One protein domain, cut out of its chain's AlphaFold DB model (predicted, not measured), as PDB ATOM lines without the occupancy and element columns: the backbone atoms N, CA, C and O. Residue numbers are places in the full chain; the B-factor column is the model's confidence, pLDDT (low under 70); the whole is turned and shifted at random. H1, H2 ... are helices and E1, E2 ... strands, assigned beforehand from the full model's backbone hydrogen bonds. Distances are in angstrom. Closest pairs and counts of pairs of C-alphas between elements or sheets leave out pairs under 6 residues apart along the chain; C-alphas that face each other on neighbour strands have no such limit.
ATOM      1  N   PHE A 409      26.374  29.979 -85.267       95.00
ATOM      2  CA  PHE A 409      24.971  29.763 -85.584       95.00
ATOM      3  C   PHE A 409      24.472  28.380 -85.164       95.00
ATOM      4  O   PHE A 409      25.010  27.338 -85.546       95.00
ATOM      5  N   LYS A 410      23.374  28.377 -84.414       95.44
ATOM      6  CA  LYS A 410      22.579  27.199 -84.072       95.44
ATOM      7  C   LYS A 410      21.158  27.608 -83.704       95.44
ATOM      8  O   LYS A 410      20.880  28.768 -83.407       95.44
ATOM      9  N   LEU A 411      20.254  26.638 -83.704       95.62
ATOM     10  CA  LEU A 411      18.940  26.798 -83.094       95.62
ATOM     11  C   LEU A 411      19.030  26.327 -81.647       95.62
ATOM     12  O   LEU A 411      19.584  25.261 -81.383       95.62
ATOM     13  N   LYS A 412      18.485  27.099 -80.713       96.38
ATOM     14  CA  LYS A 412      18.421  26.729 -79.297       96.38
ATOM     15  C   LYS A 412      16.965  26.698 -78.852       96.38
ATOM     16  O   LYS A 412      16.154  27.444 -79.392       96.38
ATOM     17  N   VAL A 413      16.634  25.848 -77.887       96.81
ATOM     18  CA  VAL A 413      15.328  25.905 -77.220       96.81
ATOM     19  C   VAL A 413      15.425  26.624 -75.882       96.81
ATOM     20  O   VAL A 413      16.470  26.578 -75.230       96.81
ATOM     21  N   LYS A 414      14.349  27.318 -75.493       95.75
ATOM     22  CA  LYS A 414      14.245  27.962 -74.177       95.75
ATOM     23  C   LYS A 414      14.115  26.898 -73.085       95.75
ATOM     24  O   LYS A 414      14.849  26.956 -72.106       95.75
ATOM     25  N   ASP A 415      13.257  25.904 -73.313       95.88
ATOM     26  CA  ASP A 415      13.039  24.769 -72.416       95.88
ATOM     27  C   ASP A 415      12.982  23.427 -73.186       95.88
ATOM     28  O   ASP A 415      12.082  23.217 -74.007       95.88
ATOM     29  N   PRO A 416      13.915  22.485 -72.944       95.56
ATOM     30  CA  PRO A 416      13.854  21.137 -73.511       95.56
ATOM     31  C   PRO A 416      12.603  20.335 -73.116       95.56
ATOM     32  O   PRO A 416      12.132  19.532 -73.930       95.56
ATOM     33  N   GLN A 417      12.035  20.546 -71.922       95.38
ATOM     34  CA  GLN A 417      10.855  19.804 -71.453       95.38
ATOM     35  C   GLN A 417       9.609  20.158 -72.262       95.38
ATOM     36  O   GLN A 417       8.852  19.271 -72.664       95.38
ATOM     37  N   GLN A 418       9.451  21.425 -72.646       94.94
ATOM     38  CA  GLN A 418       8.416  21.829 -73.597       94.94
ATOM     39  C   GLN A 418       8.504  21.055 -74.928       94.94
ATOM     40  O   GLN A 418       7.478  20.717 -75.519       94.94
ATOM     41  N   CYS A 419       9.709  20.731 -75.417       93.44
ATOM     42  CA  CYS A 419       9.882  19.910 -76.625       93.44
ATOM     43  C   CYS A 419       9.556  18.427 -76.409       93.44
ATOM     44  O   CYS A 419       9.126  17.759 -77.357       93.44
ATOM     45  N   LEU A 420       9.755  17.906 -75.198       93.94
ATOM     46  CA  LEU A 420       9.353  16.550 -74.830       93.94
ATOM     47  C   LEU A 420       7.823  16.436 -74.830       93.94
ATOM     48  O   LEU A 420       7.281  15.565 -75.507       93.94
ATOM     49  N   ASN A 421       7.146  17.396 -74.196       94.81
ATOM     50  CA  ASN A 421       5.691  17.421 -74.012       94.81
ATOM     51  C   ASN A 421       4.901  17.853 -75.261       94.81
ATOM     52  O   ASN A 421       3.684  17.673 -75.327       94.81
ATOM     53  N   CYS A 422       5.566  18.428 -76.267       93.31
ATOM     54  CA  CYS A 422       4.907  18.888 -77.485       93.31
ATOM     55  C   CYS A 422       4.292  17.712 -78.268       93.31
ATOM     56  O   CYS A 422       4.988  16.790 -78.697       93.31
ATOM     57  N   LYS A 423       2.976  17.739 -78.492       92.25
ATOM     58  CA  LYS A 423       2.272  16.662 -79.214       92.25
ATOM     59  C   LYS A 423       2.487  16.715 -80.728       92.25
ATOM     60  O   LYS A 423       2.355  15.696 -81.398       92.25
ATOM     61  N   THR A 424       2.840  17.880 -81.266       92.50
ATOM     62  CA  THR A 424       3.030  18.088 -82.705       92.50
ATOM     63  C   THR A 424       4.512  18.100 -83.092       92.50
ATOM     64  O   THR A 424       5.422  18.091 -82.258       92.50
ATOM     65  N   VAL A 425       4.775  18.069 -84.401       90.06
ATOM     66  CA  VAL A 425       6.123  18.157 -84.990       90.06
ATOM     67  C   VAL A 425       6.167  19.223 -86.087       90.06
ATOM     68  O   VAL A 425       6.847  19.077 -87.105       90.06
ATOM     69  N   ASP A 426       5.447  20.323 -85.864       93.56
ATOM     70  CA  ASP A 426       5.254  21.399 -86.843       93.56
ATOM     71  C   ASP A 426       6.582  22.024 -87.278       93.56
ATOM     72  O   ASP A 426       6.805  22.257 -88.464       93.56
ATOM     73  N   CYS A 427       7.524  22.184 -86.340       93.38
ATOM     74  CA  CYS A 427       8.871  22.682 -86.624       93.38
ATOM     75  C   CYS A 427       9.634  21.811 -87.639       93.38
ATOM     76  O   CYS A 427      10.295  22.336 -88.540       93.38
ATOM     77  N   ALA A 428       9.512  20.485 -87.532       92.75
ATOM     78  CA  ALA A 428      10.098  19.562 -88.489       92.75
ATOM     79  C   ALA A 428       9.375  19.693 -89.831       92.75
ATOM     80  O   ALA A 428      10.034  19.903 -90.849       92.75
ATOM     81  N   LEU A 429       8.037  19.627 -89.842       93.12
ATOM     82  CA  LEU A 429       7.216  19.707 -91.055       93.12
ATOM     83  C   LEU A 429       7.457  20.995 -91.853       93.12
ATOM     84  O   LEU A 429       7.565  20.936 -93.081       93.12
ATOM     85  N   ALA A 430       7.634  22.118 -91.163       94.69
ATOM     86  CA  ALA A 430       7.907  23.422 -91.750       94.69
ATOM     87  C   ALA A 430       9.321  23.550 -92.342       94.69
ATOM     88  O   ALA A 430       9.532  24.388 -93.217       94.69
ATOM     89  N   CYS A 431      10.283  22.720 -91.919       94.81
ATOM     90  CA  CYS A 431      11.666  22.812 -92.377       94.81
ATOM     91  C   CYS A 431      11.789  22.545 -93.897       94.81
ATOM     92  O   CYS A 431      11.536  21.417 -94.342       94.81
ATOM     93  N   PRO A 432      12.235  23.535 -94.695       93.62
ATOM     94  CA  PRO A 432      12.288  23.427 -96.155       93.62
ATOM     95  C   PRO A 432      13.395  22.498 -96.672       93.62
ATOM     96  O   PRO A 432      13.351  22.118 -97.832       93.62
ATOM     97  N   VAL A 433      14.332  22.086 -95.812       93.94
ATOM     98  CA  VAL A 433      15.429  21.139 -96.110       93.94
ATOM     99  C   VAL A 433      15.265  19.792 -95.390       93.94
ATOM    100  O   VAL A 433      16.193  18.994 -95.325       93.94
ATOM    101  N   GLY A 434      14.095  19.523 -94.795       93.44
ATOM    102  CA  GLY A 434      13.766  18.182 -94.293       93.44
ATOM    103  C   GLY A 434      14.496  17.735 -93.015       93.44
ATOM    104  O   GLY A 434      14.646  16.535 -92.786       93.44
ATOM    105  N   LEU A 435      14.922  18.662 -92.151       94.88
ATOM    106  CA  LEU A 435      15.616  18.360 -90.886       94.88
ATOM    107  C   LEU A 435      14.657  17.848 -89.797       94.88
ATOM    108  O   LEU A 435      14.273  18.568 -88.878       94.88
ATOM    109  N   THR A 436      14.236  16.591 -89.923       94.31
ATOM    110  CA  THR A 436      13.224  15.962 -89.058       94.31
ATOM    111  C   THR A 436      13.735  15.559 -87.675       94.31
ATOM    112  O   THR A 436      12.950  15.476 -86.735       94.31
ATOM    113  N   ASP A 437      15.042  15.370 -87.509       94.69
ATOM    114  CA  ASP A 437      15.696  14.996 -86.249       94.69
ATOM    115  C   ASP A 437      15.951  16.190 -85.309       94.69
ATOM    116  O   ASP A 437      16.534  16.043 -84.233       94.69
ATOM    117  N   MET A 438      15.495  17.385 -85.691       94.31
ATOM    118  CA  MET A 438      15.662  18.616 -84.920       94.31
ATOM    119  C   MET A 438      15.079  18.502 -83.504       94.31
ATOM    120  O   MET A 438      15.759  18.826 -82.532       94.31
ATOM    121  N   ARG A 439      13.864  17.951 -83.372       92.62
ATOM    122  CA  ARG A 439      13.200  17.759 -82.071       92.62
ATOM    123  C   ARG A 439      14.015  16.872 -81.130       92.62
ATOM    124  O   ARG A 439      14.174  17.208 -79.962       92.62
ATOM    125  N   ALA A 440      14.554  15.764 -81.637       93.44
ATOM    126  CA  ALA A 440      15.353  14.847 -80.830       93.44
ATOM    127  C   ALA A 440      16.628  15.521 -80.296       93.44
ATOM    128  O   ALA A 440      17.017  15.291 -79.153       93.44
ATOM    129  N   ASN A 441      17.257  16.386 -81.096       95.44
ATOM    130  CA  ASN A 441      18.419  17.159 -80.661       95.44
ATOM    131  C   ASN A 441      18.053  18.222 -79.617       95.44
ATOM    132  O   ASN A 441      18.769  18.360 -78.630       95.44
ATOM    133  N   PHE A 442      16.916  18.907 -79.771       96.31
ATOM    134  CA  PHE A 442      16.434  19.848 -78.758       96.31
ATOM    135  C   PHE A 442      16.182  19.187 -77.405       96.31
ATOM    136  O   PHE A 442      16.613  19.723 -76.393       96.31
ATOM    137  N   ILE A 443      15.554  18.008 -77.386       95.44
ATOM    138  CA  ILE A 443      15.302  17.264 -76.144       95.44
ATOM    139  C   ILE A 443      16.624  16.839 -75.488       95.44
ATOM    140  O   ILE A 443      16.795  16.997 -74.286       95.44
ATOM    141  N   LYS A 444      17.577  16.320 -76.275       95.56
ATOM    142  CA  LYS A 444      18.831  15.760 -75.742       95.56
ATOM    143  C   LYS A 444      19.870  16.809 -75.350       95.56
ATOM    144  O   LYS A 444      20.616  16.595 -74.405       95.56
ATOM    145  N   LYS A 445      19.990  17.888 -76.125       95.75
ATOM    146  CA  LYS A 445      21.099  18.855 -76.029       95.75
ATOM    147  C   LYS A 445      20.640  20.280 -75.730       95.75
ATOM    148  O   LYS A 445      21.474  21.147 -75.499       95.75
ATOM    149  N   GLY A 446      19.339  20.563 -75.811       95.88
ATOM    150  CA  GLY A 446      18.811  21.929 -75.770       95.88
ATOM    151  C   GLY A 446      19.132  22.761 -77.019       95.88
ATOM    152  O   GLY A 446      18.782  23.939 -77.084       95.88
ATOM    153  N   GLU A 447      19.784  22.179 -78.027       96.19
ATOM    154  CA  GLU A 447      20.200  22.873 -79.241       96.19
ATOM    155  C   GLU A 447      20.267  21.950 -80.457       96.19
ATOM    156  O   GLU A 447      20.377  20.729 -80.347       96.19
ATOM    157  N   PHE A 448      20.210  22.560 -81.635       96.00
ATOM    158  CA  PHE A 448      20.317  21.896 -82.919       96.00
ATOM    159  C   PHE A 448      21.257  22.671 -83.839       96.00
ATOM    160  O   PHE A 448      21.049  23.851 -84.137       96.00
ATOM    161  N   LYS A 449      22.276  21.966 -84.327       94.69
ATOM    162  CA  LYS A 449      23.251  22.450 -85.300       94.69
ATOM    163  C   LYS A 449      23.410  21.385 -86.376       94.69
ATOM    164  O   LYS A 449      23.597  20.214 -86.060       94.69
ATOM    165  N   SER A 450      23.298  21.778 -87.638       93.00
ATOM    166  CA  SER A 450      23.352  20.856 -88.772       93.00
ATOM    167  C   SER A 450      23.979  21.548 -89.965       93.00
ATOM    168  O   SER A 450      23.637  22.697 -90.243       93.00
ATOM    169  N   PHE A 451      24.837  20.818 -90.681       91.94
ATOM    170  CA  PHE A 451      25.429  21.264 -91.940       91.94
ATOM    171  C   PHE A 451      24.344  21.677 -92.939       91.94
ATOM    172  O   PHE A 451      24.399  22.755 -93.503       91.94
ATOM    173  N   LYS A 452      23.265  20.895 -93.058       92.69
ATOM    174  CA  LYS A 452      22.173  21.184 -94.001       92.69
ATOM    175  C   LYS A 452      21.279  22.369 -93.593       92.69
ATOM    176  O   LYS A 452      20.345  22.702 -94.318       92.69
ATOM    177  N   CYS A 453      21.470  22.977 -92.418       93.88
ATOM    178  CA  CYS A 453      20.596  24.051 -91.949       93.88
ATOM    179  C   CYS A 453      20.835  25.345 -92.736       93.88
ATOM    180  O   CYS A 453      21.891  25.960 -92.637       93.88
ATOM    181  N   ILE A 454      19.817  25.799 -93.468       93.69
ATOM    182  CA  ILE A 454      19.875  27.027 -94.280       93.69
ATOM    183  C   ILE A 454      19.408  28.291 -93.541       93.69
ATOM    184  O   ILE A 454      19.349  29.363 -94.125       93.69
ATOM    185  N   GLY A 455      19.035  28.193 -92.263       93.44
ATOM    186  CA  GLY A 455      18.741  29.370 -91.435       93.44
ATOM    187  C   GLY A 455      17.460  30.153 -91.768       93.44
ATOM    188  O   GLY A 455      17.269  31.229 -91.205       93.44
ATOM    189  N   VAL A 456      16.558  29.614 -92.602       93.62
ATOM    190  CA  VAL A 456      15.304  30.278 -93.039       93.62
ATOM    191  C   VAL A 456      14.371  30.659 -91.895       93.62
ATOM    192  O   VAL A 456      13.719  31.701 -91.945       93.62
ATOM    193  N   GLY A 457      14.317  29.835 -90.848       94.12
ATOM    194  CA  GLY A 457      13.526  30.156 -89.664       94.12
ATOM    195  C   GLY A 457      12.078  29.689 -89.668       94.12
ATOM    196  O   GLY A 457      11.383  29.933 -88.691       94.12
ATOM    197  N   ASP A 458      11.628  28.958 -90.688       95.31
ATOM    198  CA  ASP A 458      10.259  28.419 -90.723       95.31
ATOM    199  C   ASP A 458       9.948  27.480 -89.539       95.31
ATOM    200  O   ASP A 458       8.806  27.383 -89.105       95.31
ATOM    201  N   CYS A 459      10.962  26.816 -88.975       95.50
ATOM    202  CA  CYS A 459      10.807  26.025 -87.750       95.50
ATOM    203  C   CYS A 459      10.523  26.887 -86.509       95.50
ATOM    204  O   CYS A 459       9.805  26.435 -85.621       95.50
ATOM    205  N   VAL A 460      11.058  28.113 -86.463       95.94
ATOM    206  CA  VAL A 460      10.800  29.099 -85.404       95.94
ATOM    207  C   VAL A 460       9.388  29.663 -85.553       95.94
ATOM    208  O   VAL A 460       8.656  29.705 -84.571       95.94
ATOM    209  N   GLU A 461       8.971  30.006 -86.778       95.62
ATOM    210  CA  GLU A 461       7.592  30.449 -87.058       95.62
ATOM    211  C   GLU A 461       6.549  29.388 -86.703       95.62
ATOM    212  O   GLU A 461       5.496  29.708 -86.162       95.62
ATOM    213  N   ALA A 462       6.833  28.124 -87.023       95.62
ATOM    214  CA  ALA A 462       5.886  27.028 -86.854       95.62
ATOM    215  C   ALA A 462       5.829  26.466 -85.427       95.62
ATOM    216  O   ALA A 462       5.028  25.574 -85.169       95.62
ATOM    217  N   CYS A 463       6.688  26.912 -84.504       95.31
ATOM    218  CA  CYS A 463       6.689  26.389 -83.143       95.31
ATOM    219  C   CYS A 463       5.456  26.900 -82.369       95.31
ATOM    220  O   CYS A 463       5.400  28.096 -82.075       95.31
ATOM    221  N   PRO A 464       4.518  26.027 -81.946       94.44
ATOM    222  CA  PRO A 464       3.290  26.466 -81.272       94.44
ATOM    223  C   PRO A 464       3.536  27.066 -79.878       94.44
ATOM    224  O   PRO A 464       2.670  27.744 -79.339       94.44
ATOM    225  N   HIS A 465       4.715  26.833 -79.297       94.69
ATOM    226  CA  HIS A 465       5.080  27.284 -77.951       94.69
ATOM    227  C   HIS A 465       6.141  28.393 -77.942       94.69
ATOM    228  O   HIS A 465       6.685  28.693 -76.885       94.69
ATOM    229  N   ASP A 466       6.505  28.950 -79.106       94.19
ATOM    230  CA  ASP A 466       7.592  29.938 -79.226       94.19
ATOM    231  C   ASP A 466       8.894  29.510 -78.512       94.19
ATOM    232  O   ASP A 466       9.584  30.299 -77.860       94.19
ATOM    233  N   ASN A 467       9.208  28.216 -78.575       95.69
ATOM    234  CA  ASN A 467      10.290  27.640 -77.782       95.69
ATOM    235  C   ASN A 467      11.641  27.665 -78.511       95.69
ATOM    236  O   ASN A 467      12.680  27.589 -77.867       95.69
ATOM    237  N   ILE A 468      11.649  27.762 -79.843       96.19
ATOM    238  CA  ILE A 468      12.870  27.726 -80.661       96.19
ATOM    239  C   ILE A 468      13.346  29.157 -80.916       96.19
ATOM    240  O   ILE A 468      12.570  29.996 -81.360       96.19
ATOM    241  N   VAL A 469      14.629  29.427 -80.686       95.12
ATOM    242  CA  VAL A 469      15.262  30.732 -80.916       95.12
ATOM    243  C   VAL A 469      16.530  30.596 -81.754       95.12
ATOM    244  O   VAL A 469      17.229  29.576 -81.700       95.12
ATOM    245  N   PHE A 470      16.849  31.638 -82.521       94.75
ATOM    246  CA  PHE A 470      18.141  31.741 -83.192       94.75
ATOM    247  C   PHE A 470      19.231  32.058 -82.176       94.75
ATOM    248  O   PHE A 470      19.062  32.907 -81.302       94.75
ATOM    249  N   HIS A 471      20.363  31.382 -82.308       94.12
ATOM    250  CA  HIS A 471      21.551  31.650 -81.523       94.12
ATOM    251  C   HIS A 471      22.732  31.846 -82.468       94.12
ATOM    252  O   HIS A 471      23.227  30.883 -83.043       94.12
ATOM    253  N   ASP A 472      23.179  33.089 -82.617       92.88
ATOM    254  CA  ASP A 472      24.255  33.508 -83.521       92.88
ATOM    255  C   ASP A 472      25.136  34.592 -82.869       92.88
ATOM    256  O   ASP A 472      25.090  34.772 -81.645       92.88
ATOM    257  N   VAL A 473      25.932  35.327 -83.658       93.38
ATOM    258  CA  VAL A 473      26.780  36.426 -83.161       93.38
ATOM    259  C   VAL A 473      26.029  37.420 -82.267       93.38
ATOM    260  O   VAL A 473      26.568  37.844 -81.247       93.38
ATOM    261  N   ARG A 474      24.759  37.735 -82.554       91.38
ATOM    262  CA  ARG A 474      23.967  38.695 -81.763       91.38
ATOM    263  C   ARG A 474      23.734  38.173 -80.349       91.38
ATOM    264  O   ARG A 474      23.830  38.914 -79.373       91.38
ATOM    265  N   SER A 475      23.487  36.870 -80.229       90.94
ATOM    266  CA  SER A 475      23.355  36.197 -78.933       90.94
ATOM    267  C   SER A 475      24.673  36.170 -78.162       90.94
ATOM    268  O   SER A 475      24.668  36.300 -76.938       90.94
ATOM    269  N   TYR A 476      25.796  36.011 -78.864       88.12
ATOM    270  CA  TYR A 476      27.125  36.032 -78.259       88.12
ATOM    271  C   TYR A 476      27.478  37.427 -77.725       88.12
ATOM    272  O   TYR A 476      27.819  37.559 -76.548       88.12
ATOM    273  N   LEU A 477      27.289  38.469 -78.540       90.62
ATOM    274  CA  LEU A 477      27.519  39.867 -78.162       90.62
ATOM    275  C   LEU A 477      26.662  40.281 -76.961       90.62
ATOM    276  O   LEU A 477      27.182  40.875 -76.022       90.62
ATOM    277  N   LYS A 478      25.382  39.884 -76.927       89.75
ATOM    278  CA  LYS A 478      24.495  40.159 -75.785       89.75
ATOM    279  C   LYS A 478      24.989  39.521 -74.482       89.75
ATOM    280  O   LYS A 478      24.840  40.108 -73.418       89.75
ATOM    281  N   ARG A 479      25.567  38.316 -74.526       84.94
ATOM    282  CA  ARG A 479      26.149  37.693 -73.320       84.94
ATOM    283  C   ARG A 479      27.445  38.370 -72.900       84.94
ATOM    284  O   ARG A 479      27.705  38.483 -71.706       84.94
ATOM    285  N   PHE A 480      28.255  38.780 -73.870       82.88
ATOM    286  CA  PHE A 480      29.518  39.457 -73.615       82.88
ATOM    287  C   PHE A 480      29.300  40.825 -72.955       82.88
ATOM    288  O   PHE A 480      29.919  41.102 -71.930       82.88
ATOM    289  N   SER A 481      28.353  41.624 -73.455       80.94
ATOM    290  CA  SER A 481      28.010  42.922 -72.861       80.94
ATOM    291  C   SER A 481      27.477  42.794 -71.431       80.94
ATOM    292  O   SER A 481      27.914  43.527 -70.549       80.94
ATOM    293  N   VAL A 482      26.612  41.811 -71.160       81.62
ATOM    294  CA  VAL A 482      26.112  41.544 -69.799       81.62
ATOM    295  C   VAL A 482      27.249  41.170 -68.840       81.62
ATOM    296  O   VAL A 482      27.290  41.670 -67.719       81.62
ATOM    297  N   LYS A 483      28.200  40.333 -69.276       78.12
ATOM    298  CA  LYS A 483      29.368  39.970 -68.456       78.12
ATOM    299  C   LYS A 483      30.283  41.161 -68.167       78.12
ATOM    300  O   LYS A 483      30.823  41.238 -67.070       78.12
ATOM    301  N   LEU A 484      30.466  42.066 -69.129       72.00
ATOM    302  CA  LEU A 484      31.259  43.283 -68.932       72.00
ATOM    303  C   LEU A 484      30.619  44.209 -67.893       72.00
ATOM    304  O   LEU A 484      31.312  44.654 -66.984       72.00
ATOM    305  N   LEU A 485      29.303  44.419 -67.970       70.88
ATOM    306  CA  LEU A 485      28.568  45.233 -66.995       70.88
ATOM    307  C   LEU A 485      28.644  44.642 -65.578       70.88
ATOM    308  O   LEU A 485      28.891  45.368 -64.624       70.88
ATOM    309  N   GLN A 486      28.530  43.317 -65.440       68.75
ATOM    310  CA  GLN A 486      28.699  42.632 -64.148       68.75
ATOM    311  C   GLN A 486      30.125  42.708 -63.585       68.75
ATOM    312  O   GLN A 486      30.318  42.546 -62.382       68.75
ATOM    313  N   LYS A 487      31.130  42.905 -64.448       69.44
ATOM    314  CA  LYS A 487      32.531  43.064 -64.045       69.44
ATOM    315  C   LYS A 487      32.869  44.513 -63.675       69.44
ATOM    316  O   LYS A 487      33.822  44.705 -62.943       69.44
ATOM    317  N   GLN A 488      32.112  45.498 -64.162       64.00
ATOM    318  CA  GLN A 488      32.231  46.907 -63.756       64.00
ATOM    319  C   GLN A 488      31.458  47.229 -62.468       64.00
ATOM    320  O   GLN A 488      31.744  48.228 -61.822       64.00
ATOM    321  N   SER A 489      30.474  46.402 -62.095       56.00
ATOM    322  CA  SER A 489      29.712  46.531 -60.843       56.00
ATOM    323  C   SER A 489      30.334  45.784 -59.650       56.00
ATOM    324  O   SER A 489      29.692  45.665 -58.608       56.00
ATOM    325  N   LYS A 490      31.519  45.200 -59.833       50.47
ATOM    326  CA  LYS A 490      32.363  44.596 -58.797       50.47
ATOM    327  C   LYS A 490      33.671  45.359 -58.766       50.47
ATOM    328  O   LYS A 490      34.212  45.494 -57.652       50.47
TER     329      LYS A 490
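What this domain is: This is residues 409 to 490 of the 490 residues of an uncharacterized protein of Sulfolobus acidocaldarius N8 (UniProt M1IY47). A compact body of short helices and loops is built round a small ribbon of two strands, E1 and E2, and one helical arm sticks out of it with residues 477 to 490, most of them in the last helix, H5. In the body, H1 and H3 pack together near the ribbon, while the short helices H2 and H4 pack together, H2 being the helix of the body farthest from the mean of the C-alphas. The printed part has 82 residues, with five named helices and two named strands in the order E1, H1, H2, H3, H4, E2, H5; the sheet, E1 - E2, is antiparallel, and the class is mostly helix. The whole is loose, with a radius of gyration of the C-alphas of 14.6 A, and elongated, spanning 47 by 26 by 20 A.

How they stand to each other: E1, residues 410 to 413, and E2, residues 468 to 471, are antiparallel neighbours at 140 degrees; N 410 and O 471 are 2.9 A apart and N 469 and O 412 are 2.8 A apart, both within hydrogen-bond range. Residues 411 to 412 of E1 also pair, antiparallel, with residues 447 to 448. The closest C-alphas of E1 and H3, residues 438 to 445, are those of Val 413 and Phe 442, 6.3 A apart. H3 touches H1, residues 416 to 421, at a steep tilt of 54 degrees, opposite ways; their closest C-alphas, of Pro 416 and Ile 443, are 4.9 A apart. H2, residues 426 to 430, only just touches H3, with 3 pairs of C-alphas within 8 A, the closest being Ala 428 and Met 438 at 6.7 A. H2 touches H4, residues 458 to 461, where the C-alphas of Cys 427 and Cys 459, their closest, are 4.0 A apart. The closest C-alphas of H4 and E2 are those of Val 460 and Ile 468, 5.4 A apart. H5, residues 473 to 488, touches no helix. Each O i to N i+4 pair is within hydrogen-bond range in H1, H2, H3 and H5; H4 is too short for such a pair, and its one O i to N i+3 pair is not within range.

Where its parts are: E1 begins at C-alpha 410 (22.579, 27.199, -84.072) and measures 10.1 A from first to last C-alpha; E2 measures 9.6 A. H3 measures 10.4 A, H1 9.0 A, H2 5.9 A and H4 5.0 A. H5 measures 22.7 A, from C-alpha 473 (26.780, 36.426, -83.161) to C-alpha 488 (32.231, 46.907, -63.756).

The domain as a whole: The two C-alphas farthest apart, of Gly 434 and Lys 490, are 48.0 A apart. Without residues 477 to 490, which stand free, the body spans 31 by 24 by 19 A. The printed part has no cut; H3 to H4 is a long link of 12 residues, 446 to 457. Mean pLDDT of the printed part is 90.9, and residues 486 to 490 are under 70.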